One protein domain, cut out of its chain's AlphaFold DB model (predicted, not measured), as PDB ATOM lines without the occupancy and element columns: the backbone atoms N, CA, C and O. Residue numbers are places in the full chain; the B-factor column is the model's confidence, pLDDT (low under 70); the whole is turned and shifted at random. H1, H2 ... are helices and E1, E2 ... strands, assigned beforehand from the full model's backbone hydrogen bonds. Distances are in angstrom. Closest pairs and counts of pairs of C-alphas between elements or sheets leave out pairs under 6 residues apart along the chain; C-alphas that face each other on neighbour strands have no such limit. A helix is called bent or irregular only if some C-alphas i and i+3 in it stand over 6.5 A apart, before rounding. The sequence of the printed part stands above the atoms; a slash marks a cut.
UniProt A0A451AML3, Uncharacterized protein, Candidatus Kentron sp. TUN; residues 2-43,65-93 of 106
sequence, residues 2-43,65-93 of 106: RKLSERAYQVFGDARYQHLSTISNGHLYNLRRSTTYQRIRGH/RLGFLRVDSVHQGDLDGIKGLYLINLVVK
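This is residues 2 to 43 and 65 to 93 of the 106 residues of an uncharacterized protein of Candidatus Kentron sp. TUN (UniProt A0A451AML3). A string of four short helices, H1 and H2 folded into a hairpin and H4 turned off from H3, makes one end; a long strand hairpin, E1 and E2, reaches away. The printed part has 71 residues, with four named helices, then two strands in an antiparallel sheet, class mixed. It is extended, radius of gyration of the C-alphas 19.9 A, spanning 59 by 33 by 23 A.

H1 is residues 2 to 10, from C-alpha 2 at (332.150, 11.400, 72.619); H2 15 to 22, irregular, C-alphas 16 and 19 being 7.4 A apart; H3 25 to 33; H4 35 to 40. E1 is 69 to 75, 19.5 A; E2 86 to 92, 19.3 A, ending at (347.421, 20.358, 37.266).

H1 and H2 touch, closest C-alphas Glu 6 and Ser 21, 4.5 A. H3 and H4 are about perpendicular, 78 degrees. In E1 and E2, N 74 and O 87 are within hydrogen-bond range, 2.9 A. O i to N i+4 pairs are within range throughout H1, H3 and H4; H2 has 1 of 4, and 4 of 5 at i+3.

Residues 44 to 64 are cut out, a 53.7 A gap between C-alphas 43 and 65. No link printed whole is long. pLDDT is under 70 in 26 residues, among them 65 to 74.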
ATOM      1  N   ARG A   2     331.902  10.421  71.541       80.62
ATOM      2  CA  ARG A   2     332.150  11.400  72.619       80.62
ATOM      3  C   ARG A   2     332.026  12.878  72.204       80.62
ATOM      4  O   ARG A   2     331.229  13.589  72.793       80.62
ATOM      5  N   LYS A   3     332.714  13.317  71.139       84.75
ATOM      6  CA  LYS A   3     332.658  14.725  70.678       84.75
ATOM      7  C   LYS A   3     331.264  15.213  70.266       84.75
ATOM      8  O   LYS A   3     330.987  16.403  70.360       84.75
ATOM      9  N   LEU A   4     330.399  14.314  69.788       86.62
ATOM     10  CA  LEU A   4     329.018  14.661  69.444       86.62
ATOM     11  C   LEU A   4     328.189  14.851  70.717       86.62
ATOM     12  O   LEU A   4     327.485  15.847  70.822       86.62
ATOM     13  N   SER A   5     328.339  13.955  71.697       85.94
ATOM     14  CA  SER A   5     327.682  14.062  73.005       85.94
ATOM     15  C   SER A   5     328.162  15.276  73.807       85.94
ATOM     16  O   SER A   5     327.349  15.981  74.391       85.94
ATOM     17  N   GLU A   6     329.469  15.564  73.798       88.94
ATOM     18  CA  GLU A   6     330.042  16.777  74.401       88.94
ATOM     19  C   GLU A   6     329.425  18.033  73.790       88.94
ATOM     20  O   GLU A   6     328.980  18.909  74.522       88.94
ATOM     21  N   ARG A   7     329.332  18.105  72.457       91.06
ATOM     22  CA  ARG A   7     328.722  19.250  71.778       91.06
ATOM     23  C   ARG A   7     327.221  19.356  72.073       91.06
ATOM     24  O   ARG A   7     326.749  20.450  72.353       91.06
ATOM     25  N   ALA A   8     326.484  18.245  72.044       90.06
ATOM     26  CA  ALA A   8     325.060  18.209  72.385       90.06
ATOM     27  C   ALA A   8     324.790  18.740  73.801       90.06
ATOM     28  O   ALA A   8     323.873  19.530  73.998       90.06
ATOM     29  N   TYR A   9     325.633  18.377  74.768       92.56
ATOM     30  CA  TYR A   9     325.493  18.845  76.142       92.56
ATOM     31  C   TYR A   9     325.988  20.289  76.339       92.56
ATOM     32  O   TYR A   9     325.261  21.119  76.870       92.56
ATOM     33  N   GLN A  10     327.203  20.615  75.890       92.31
ATOM     34  CA  GLN A  10     327.847  21.903  76.187       92.31
ATOM     35  C   GLN A  10     327.360  23.053  75.305       92.31
ATOM     36  O   GLN A  10     327.295  24.186  75.769       92.31
ATOM     37  N   VAL A  11     327.054  22.786  74.033       93.62
ATOM     38  CA  VAL A  11     326.649  23.826  73.069       93.62
ATOM     39  C   VAL A  11     325.133  23.925  72.975       93.62
ATOM     40  O   VAL A  11     324.600  25.025  72.886       93.62
ATOM     41  N   PHE A  12     324.437  22.787  73.002       92.44
ATOM     42  CA  PHE A  12     322.983  22.742  72.830       92.44
ATOM     43  C   PHE A  12     322.214  22.518  74.141       92.44
ATOM     44  O   PHE A  12     320.987  22.512  74.121       92.44
ATOM     45  N   GLY A  13     322.904  22.356  75.278       91.75
ATOM     46  CA  GLY A  13     322.276  22.245  76.599       91.75
ATOM     47  C   GLY A  13     321.469  20.963  76.818       91.75
ATOM     48  O   GLY A  13     320.674  20.890  77.751       91.75
ATOM     49  N   ASP A  14     321.633  19.946  75.969       93.31
ATOM     50  CA  ASP A  14     320.812  18.741  76.037       93.31
ATOM     51  C   ASP A  14     321.296  17.810  77.159       93.31
ATOM     52  O   ASP A  14     322.254  17.042  77.009       93.31
ATOM     53  N   ALA A  15     320.600  17.868  78.297       92.25
ATOM     54  CA  ALA A  15     320.910  17.102  79.502       92.25
ATOM     55  C   ALA A  15     320.925  15.578  79.280       92.25
ATOM     56  O   ALA A  15     321.626  14.861  79.996       92.25
ATOM     57  N   ARG A  16     320.239  15.063  78.247       92.12
ATOM     58  CA  ARG A  16     320.262  13.628  77.904       92.12
ATOM     59  C   ARG A  16     321.670  13.147  77.548       92.12
ATOM     60  O   ARG A  16     321.981  11.968  77.708       92.12
ATOM     61  N   TYR A  17     322.536  14.055  77.096       90.31
ATOM     62  CA  TYR A  17     323.914  13.751  76.719       90.31
ATOM     63  C   TYR A  17     324.932  14.018  77.829       90.31
ATOM     64  O   TYR A  17     326.109  13.728  77.623       90.31
ATOM     65  N   GLN A  18     324.516  14.490  79.011       89.12
ATOM     66  CA  GLN A  18     325.423  14.806  80.119       89.12
ATOM     67  C   GLN A  18     326.312  13.612  80.482       89.12
ATOM     68  O   GLN A  18     327.537  13.707  80.433       89.12
ATOM     69  N   HIS A  19     325.706  12.456  80.762       88.69
ATOM     70  CA  HIS A  19     326.451  11.238  81.086       88.69
ATOM     71  C   HIS A  19     327.233  10.721  79.867       88.69
ATOM     72  O   HIS A  19     328.386  10.324  79.971       88.69
ATOM     73  N   LEU A  20     326.647  10.790  78.669       86.75
ATOM     74  CA  LEU A  20     327.303  10.319  77.445       86.75
ATOM     75  C   LEU A  20     328.531  11.158  77.054       86.75
ATOM     76  O   LEU A  20     329.397  10.666  76.330       86.75
ATOM     77  N   SER A  21     328.606  12.411  77.507       87.06
ATOM     78  CA  SER A  21     329.722  13.324  77.248       87.06
ATOM     79  C   SER A  21     331.001  12.918  77.988       87.06
ATOM     80  O   SER A  21     332.102  13.160  77.498       87.06
ATOM     81  N   THR A  22     330.868  12.234  79.130       88.62
ATOM     82  CA  THR A  22     332.002  11.832  79.976       88.62
ATOM     83  C   THR A  22     332.589  10.477  79.575       88.62
ATOM     84  O   THR A  22     333.754  10.192  79.863       88.62
ATOM     85  N   ILE A  23     331.827   9.649  78.854       88.25
ATOM     86  CA  ILE A  23     332.258   8.313  78.436       88.25
ATOM     87  C   ILE A  23     333.387   8.419  77.402       88.25
ATOM     88  O   ILE A  23     333.259   9.035  76.340       88.25
ATOM     89  N   SER A  24     334.520   7.773  77.690       84.31
ATOM     90  CA  SER A  24     335.652   7.714  76.766       84.31
ATOM     91  C   SER A  24     335.402   6.732  75.615       84.31
ATOM     92  O   SER A  24     334.696   5.731  75.759       84.31
ATOM     93  N   ASN A  25     336.039   6.972  74.463       79.06
ATOM     94  CA  ASN A  25     335.981   6.021  73.347       79.06
ATOM     95  C   ASN A  25     336.512   4.636  73.766       79.06
ATOM     96  O   ASN A  25     335.912   3.630  73.407       79.06
ATOM     97  N   GLY A  26     337.573   4.573  74.583       83.56
ATOM     98  CA  GLY A  26     338.104   3.312  75.117       83.56
ATOM     99  C   GLY A  26     337.078   2.536  75.948       83.56
ATOM    100  O   GLY A  26     336.957   1.321  75.801       83.56
ATOM    101  N   HIS A  27     336.265   3.231  76.749       82.69
ATOM    102  CA  HIS A  27     335.183   2.606  77.509       82.69
ATOM    103  C   HIS A  27     334.105   2.010  76.588       82.69
ATOM    104  O   HIS A  27     333.630   0.904  76.830       82.69
ATOM    105  N   LEU A  28     333.787   2.676  75.470       83.00
ATOM    106  CA  LEU A  28     332.882   2.132  74.450       83.00
ATOM    107  C   LEU A  28     333.463   0.901  73.743       83.00
ATOM    108  O   LEU A  28     332.724  -0.041  73.464       83.00
ATOM    109  N   TYR A  29     334.769   0.879  73.463       81.75
ATOM    110  CA  TYR A  29     335.425  -0.307  72.903       81.75
ATOM    111  C   TYR A  29     335.410  -1.474  73.891       81.75
ATOM    112  O   TYR A  29     335.085  -2.595  73.505       81.75
ATOM    113  N   ASN A  30     335.671  -1.220  75.173       88.50
ATOM    114  CA  ASN A  30     335.570  -2.241  76.214       88.50
ATOM    115  C   ASN A  30     334.141  -2.776  76.355       88.50
ATOM    116  O   ASN A  30     333.954  -3.992  76.372       88.50
ATOM    117  N   LEU A  31     333.136  -1.897  76.345       85.75
ATOM    118  CA  LEU A  31     331.730  -2.294  76.339       85.75
ATOM    119  C   LEU A  31     331.411  -3.180  75.127       85.75
ATOM    120  O   LEU A  31     330.876  -4.270  75.300       85.75
ATOM    121  N   ARG A  32     331.810  -2.771  73.915       82.81
ATOM    122  CA  ARG A  32     331.586  -3.535  72.673       82.81
ATOM    123  C   ARG A  32     332.271  -4.904  72.661       82.81
ATOM    124  O   ARG A  32     331.753  -5.838  72.047       82.81
ATOM    125  N   ARG A  33     333.425  -5.028  73.322       83.88
ATOM    126  CA  ARG A  33     334.149  -6.298  73.477       83.88
ATOM    127  C   ARG A  33     333.583  -7.193  74.581       83.88
ATOM    128  O   ARG A  33     333.900  -8.375  74.591       83.88
ATOM    129  N   SER A  34     332.767  -6.666  75.493       89.50
ATOM    130  CA  SER A  34     332.211  -7.461  76.590       89.50
ATOM    131  C   SER A  34     331.248  -8.539  76.082       89.50
ATOM    132  O   SER A  34     330.445  -8.312  75.173       89.50
ATOM    133  N   THR A  35     331.303  -9.719  76.695       84.38
ATOM    134  CA  THR A  35     330.446 -10.864  76.351       84.38
ATOM    135  C   THR A  35     328.968 -10.555  76.575       84.38
ATOM    136  O   THR A  35     328.132 -10.925  75.756       84.38
ATOM    137  N   THR A  36     328.640  -9.810  77.632       89.38
ATOM    138  CA  THR A  36     327.278  -9.340  77.920       89.38
ATOM    139  C   THR A  36     326.735  -8.471  76.787       89.38
ATOM    140  O   THR A  36     325.652  -8.739  76.273       89.38
ATOM    141  N   TYR A  37     327.504  -7.476  76.333       86.00
ATOM    142  CA  TYR A  37     327.094  -6.633  75.211       86.00
ATOM    143  C   TYR A  37     326.964  -7.438  73.916       86.00
ATOM    144  O   TYR A  37     326.037  -7.218  73.144       86.00
ATOM    145  N   GLN A  38     327.865  -8.393  73.676       84.44
ATOM    146  CA  GLN A  38     327.812  -9.246  72.487       84.44
ATOM    147  C   GLN A  38     326.600 -10.176  72.446       84.44
ATOM    148  O   GLN A  38     326.118 -10.467  71.358       84.44
ATOM    149  N   ARG A  39     326.101 -10.611  73.605       85.12
ATOM    150  CA  ARG A  39     324.885 -11.428  73.714       85.12
ATOM    151  C   ARG A  39     323.605 -10.616  73.525       85.12
ATOM    152  O   ARG A  39     322.629 -11.154  73.022       85.12
ATOM    153  N   ILE A  40     323.608  -9.348  73.940       87.06
ATOM    154  CA  ILE A  40     322.436  -8.461  73.853       87.06
ATOM    155  C   ILE A  40     322.357  -7.760  72.494       87.06
ATOM    156  O   ILE A  40     321.261  -7.488  72.007       87.06
ATOM    157  N   ARG A  41     323.499  -7.431  71.870       80.00
ATOM    158  CA  ARG A  41     323.493  -6.737  70.577       80.00
ATOM    159  C   ARG A  41     322.804  -7.616  69.532       80.00
ATOM    160  O   ARG A  41     323.205  -8.754  69.304       80.00
ATOM    161  N   GLY A  42     321.781  -7.063  68.888       74.50
ATOM    162  CA  GLY A  42     321.129  -7.699  67.749       74.50
ATOM    163  C   GLY A  42     322.081  -7.876  66.562       74.50
ATOM    164  O   GLY A  42     323.220  -7.388  66.566       74.50
ATOM    165  N   HIS A  43     321.601  -8.566  65.528       71.00
ATOM    166  CA  HIS A  43     322.321  -8.672  64.265       71.00
ATOM    167  C   HIS A  43     322.542  -7.266  63.694       71.00
ATOM    168  O   HIS A  43     321.596  -6.507  63.502       71.00
ATOM    169  N   ARG A  65     339.575  32.271  34.148       56.34
ATOM    170  CA  ARG A  65     340.742  32.456  35.042       56.34
ATOM    171  C   ARG A  65     341.837  31.397  34.833       56.34
ATOM    172  O   ARG A  65     341.544  30.226  34.598       56.34
ATOM    173  N   LEU A  66     343.102  31.815  34.904       51.28
ATOM    174  CA  LEU A  66     344.281  30.963  34.691       51.28
ATOM    175  C   LEU A  66     344.438  29.898  35.797       51.28
ATOM    176  O   LEU A  66     344.358  30.229  36.974       51.28
ATOM    177  N   GLY A  67     344.713  28.650  35.381       55.38
ATOM    178  CA  GLY A  67     345.319  27.562  36.172       55.38
ATOM    179  C   GLY A  67     344.563  27.102  37.424       55.38
ATOM    180  O   GLY A  67     344.736  27.658  38.500       55.38
ATOM    181  N   PHE A  68     343.793  26.014  37.331       57.06
ATOM    182  CA  PHE A  68     343.151  25.405  38.503       57.06
ATOM    183  C   PHE A  68     343.920  24.163  38.954       57.06
ATOM    184  O   PHE A  68     344.116  23.236  38.165       57.06
ATOM    185  N   LEU A  69     344.305  24.136  40.233       59.97
ATOM    186  CA  LEU A  69     344.834  22.956  40.906       59.97
ATOM    187  C   LEU A  69     343.700  22.259  41.654       59.97
ATOM    188  O   LEU A  69     343.125  22.830  42.581       59.97
ATOM    189  N   ARG A  70     343.369  21.027  41.263       61.38
ATOM    190  CA  ARG A  70     342.447  20.202  42.048       61.38
ATOM    191  C   ARG A  70     343.250  19.402  43.070       61.38
ATOM    192  O   ARG A  70     344.153  18.660  42.682       61.38
ATOM    193  N   VAL A  71     342.903  19.570  44.346       62.09
ATOM    194  CA  VAL A  71     343.471  18.831  45.479       62.09
ATOM    195  C   VAL A  71     342.356  17.999  46.103       62.09
ATOM    196  O   VAL A  71     341.440  18.551  46.707       62.09
ATOM    197  N   ASP A  72     342.420  16.679  45.941       65.94
ATOM    198  CA  ASP A  72     341.508  15.748  46.610       65.94
ATOM    199  C   ASP A  72     342.284  14.992  47.701       65.94
ATOM    200  O   ASP A  72     343.360  14.453  47.437       65.94
ATOM    201  N   SER A  73     341.742  14.925  48.921       63.44
ATOM    202  CA  SER A  73     342.291  14.104  50.008       63.44
ATOM    203  C   SER A  73     341.406  12.886  50.256       63.44
ATOM    204  O   SER A  73     340.209  13.039  50.504       63.44
ATOM    205  N   VAL A  74     341.989  11.690  50.255       63.09
ATOM    206  CA  VAL A  74     341.310  10.457  50.671       63.09
ATOM    207  C   VAL A  74     341.926   9.973  51.978       63.09
ATOM    208  O   VAL A  74     343.143   9.818  52.078       63.09
ATOM    209  N   HIS A  75     341.078   9.727  52.975       70.00
ATOM    210  CA  HIS A  75     341.468   9.188  54.273       70.00
ATOM    211  C   HIS A  75     340.891   7.779  54.423       70.00
ATOM    212  O   HIS A  75     339.674   7.602  54.379       70.00
ATOM    213  N   GLN A  76     341.755   6.775  54.598       61.88
ATOM    214  CA  GLN A  76     341.332   5.371  54.716       61.88
ATOM    215  C   GLN A  76     340.714   5.016  56.084       61.88
ATOM    216  O   GLN A  76     340.334   3.868  56.307       61.88
ATOM    217  N   GLY A  77     340.543   5.999  56.972       53.75
ATOM    218  CA  GLY A  77     340.050   5.797  58.330       53.75
ATOM    219  C   GLY A  77     341.160   5.376  59.292       53.75
ATOM    220  O   GLY A  77     342.213   4.894  58.884       53.75
ATOM    221  N   ASP A  78     340.919   5.575  60.586       75.12
ATOM    222  CA  ASP A  78     341.865   5.232  61.648       75.12
ATOM    223  C   ASP A  78     341.617   3.799  62.145       75.12
ATOM    224  O   ASP A  78     340.477   3.442  62.461       75.12
ATOM    225  N   LEU A  79     342.677   2.996  62.271       58.09
ATOM    226  CA  LEU A  79     342.614   1.662  62.875       58.09
ATOM    227  C   LEU A  79     343.087   1.745  64.327       58.09
ATOM    228  O   LEU A  79     344.222   2.129  64.584       58.09
ATOM    229  N   ASP A  80     342.210   1.420  65.278       58.59
ATOM    230  CA  ASP A  80     342.512   1.401  66.720       58.59
ATOM    231  C   ASP A  80     343.185   2.683  67.257       58.59
ATOM    232  O   ASP A  80     343.985   2.663  68.188       58.59
ATOM    233  N   GLY A  81     342.829   3.836  66.678       57.69
ATOM    234  CA  GLY A  81     343.370   5.146  67.054       57.69
ATOM    235  C   GLY A  81     344.677   5.526  66.351       57.69
ATOM    236  O   GLY A  81     345.126   6.663  66.499       57.69
ATOM    237  N   ILE A  82     345.250   4.626  65.550       64.00
ATOM    238  CA  ILE A  82     346.373   4.907  64.656       64.00
ATOM    239  C   ILE A  82     345.834   5.639  63.430       64.00
ATOM    240  O   ILE A  82     344.887   5.181  62.786       64.00
ATOM    241  N   LYS A  83     346.438   6.791  63.119       69.38
ATOM    242  CA  LYS A  83     346.012   7.623  61.996       69.38
ATOM    243  C   LYS A  83     346.204   6.884  60.676       69.38
ATOM    244  O   LYS A  83     347.319   6.483  60.352       69.38
ATOM    245  N   GLY A  84     345.117   6.725  59.927       65.56
ATOM    246  CA  GLY A  84     345.162   6.160  58.581       65.56
ATOM    247  C   GLY A  84     345.904   7.063  57.601       65.56
ATOM    248  O   GLY A  84     346.002   8.277  57.801       65.56
ATOM    249  N   LEU A  85     346.398   6.473  56.513       69.38
ATOM    250  CA  LEU A  85     347.101   7.199  55.457       69.38
ATOM    251  C   LEU A  85     346.218   8.307  54.864       69.38
ATOM    252  O   LEU A  85     345.028   8.108  54.594       69.38
ATOM    253  N   TYR A  86     346.835   9.466  54.639       62.31
ATOM    254  CA  TYR A  86     346.269  10.554  53.852       62.31
ATOM    255  C   TYR A  86     346.861  10.473  52.452       62.31
ATOM    256  O   TYR A  86     348.040  10.767  52.260       62.31
ATOM    257  N   LEU A  87     346.052  10.074  51.474       70.50
ATOM    258  CA  LEU A  87     346.442  10.184  50.076       70.50
ATOM    259  C   LEU A  87     345.992  11.548  49.560       70.50
ATOM    260  O   LEU A  87     344.794  11.836  49.539       70.50
ATOM    261  N   ILE A  88     346.949  12.383  49.158       62.31
ATOM    262  CA  ILE A  88     346.685  13.666  48.506       62.31
ATOM    263  C   ILE A  88     346.922  13.477  47.013       62.31
ATOM    264  O   ILE A  88     348.040  13.187  46.592       62.31
ATOM    265  N   ASN A  89     345.873  13.655  46.215       60.62
ATOM    266  CA  ASN A  89     345.970  13.655  44.761       60.62
ATOM    267  C   ASN A  89     346.012  15.095  44.249       60.62
ATOM    268  O   ASN A  89     345.137  15.900  44.570       60.62
ATOM    269  N   LEU A  90     347.018  15.391  43.424       61.28
ATOM    270  CA  LEU A  90     347.210  16.686  42.779       61.28
ATOM    271  C   LEU A  90     347.007  16.537  41.268       61.28
ATOM    272  O   LEU A  90     347.660  15.708  40.633       61.28
ATOM    273  N   VAL A  91     346.124  17.342  40.677       60.59
ATOM    274  CA  VAL A  91     345.957  17.393  39.215       60.59
ATOM    275  C   VAL A  91     346.108  18.834  38.737       60.59
ATOM    276  O   VAL A  91     345.293  19.692  39.081       60.59
ATOM    277  N   VAL A  92     347.146  19.077  37.933       53.12
ATOM    278  CA  VAL A  92     347.421  20.358  37.266       53.12
ATOM    279  C   VAL A  92     346.849  20.316  35.850       53.12
ATOM    280  O   VAL A  92     346.929  19.293  35.167       53.12
ATOM    281  N   LYS A  93     346.289  21.437  35.391       54.84
ATOM    282  CA  LYS A  93     345.925  21.636  33.988       54.84
ATOM    283  C   LYS A  93     346.594  22.897  33.445       54.84
ATOM    284  O   LYS A  93     346.180  24.001  33.790       54.84
TER     285      LYS A  93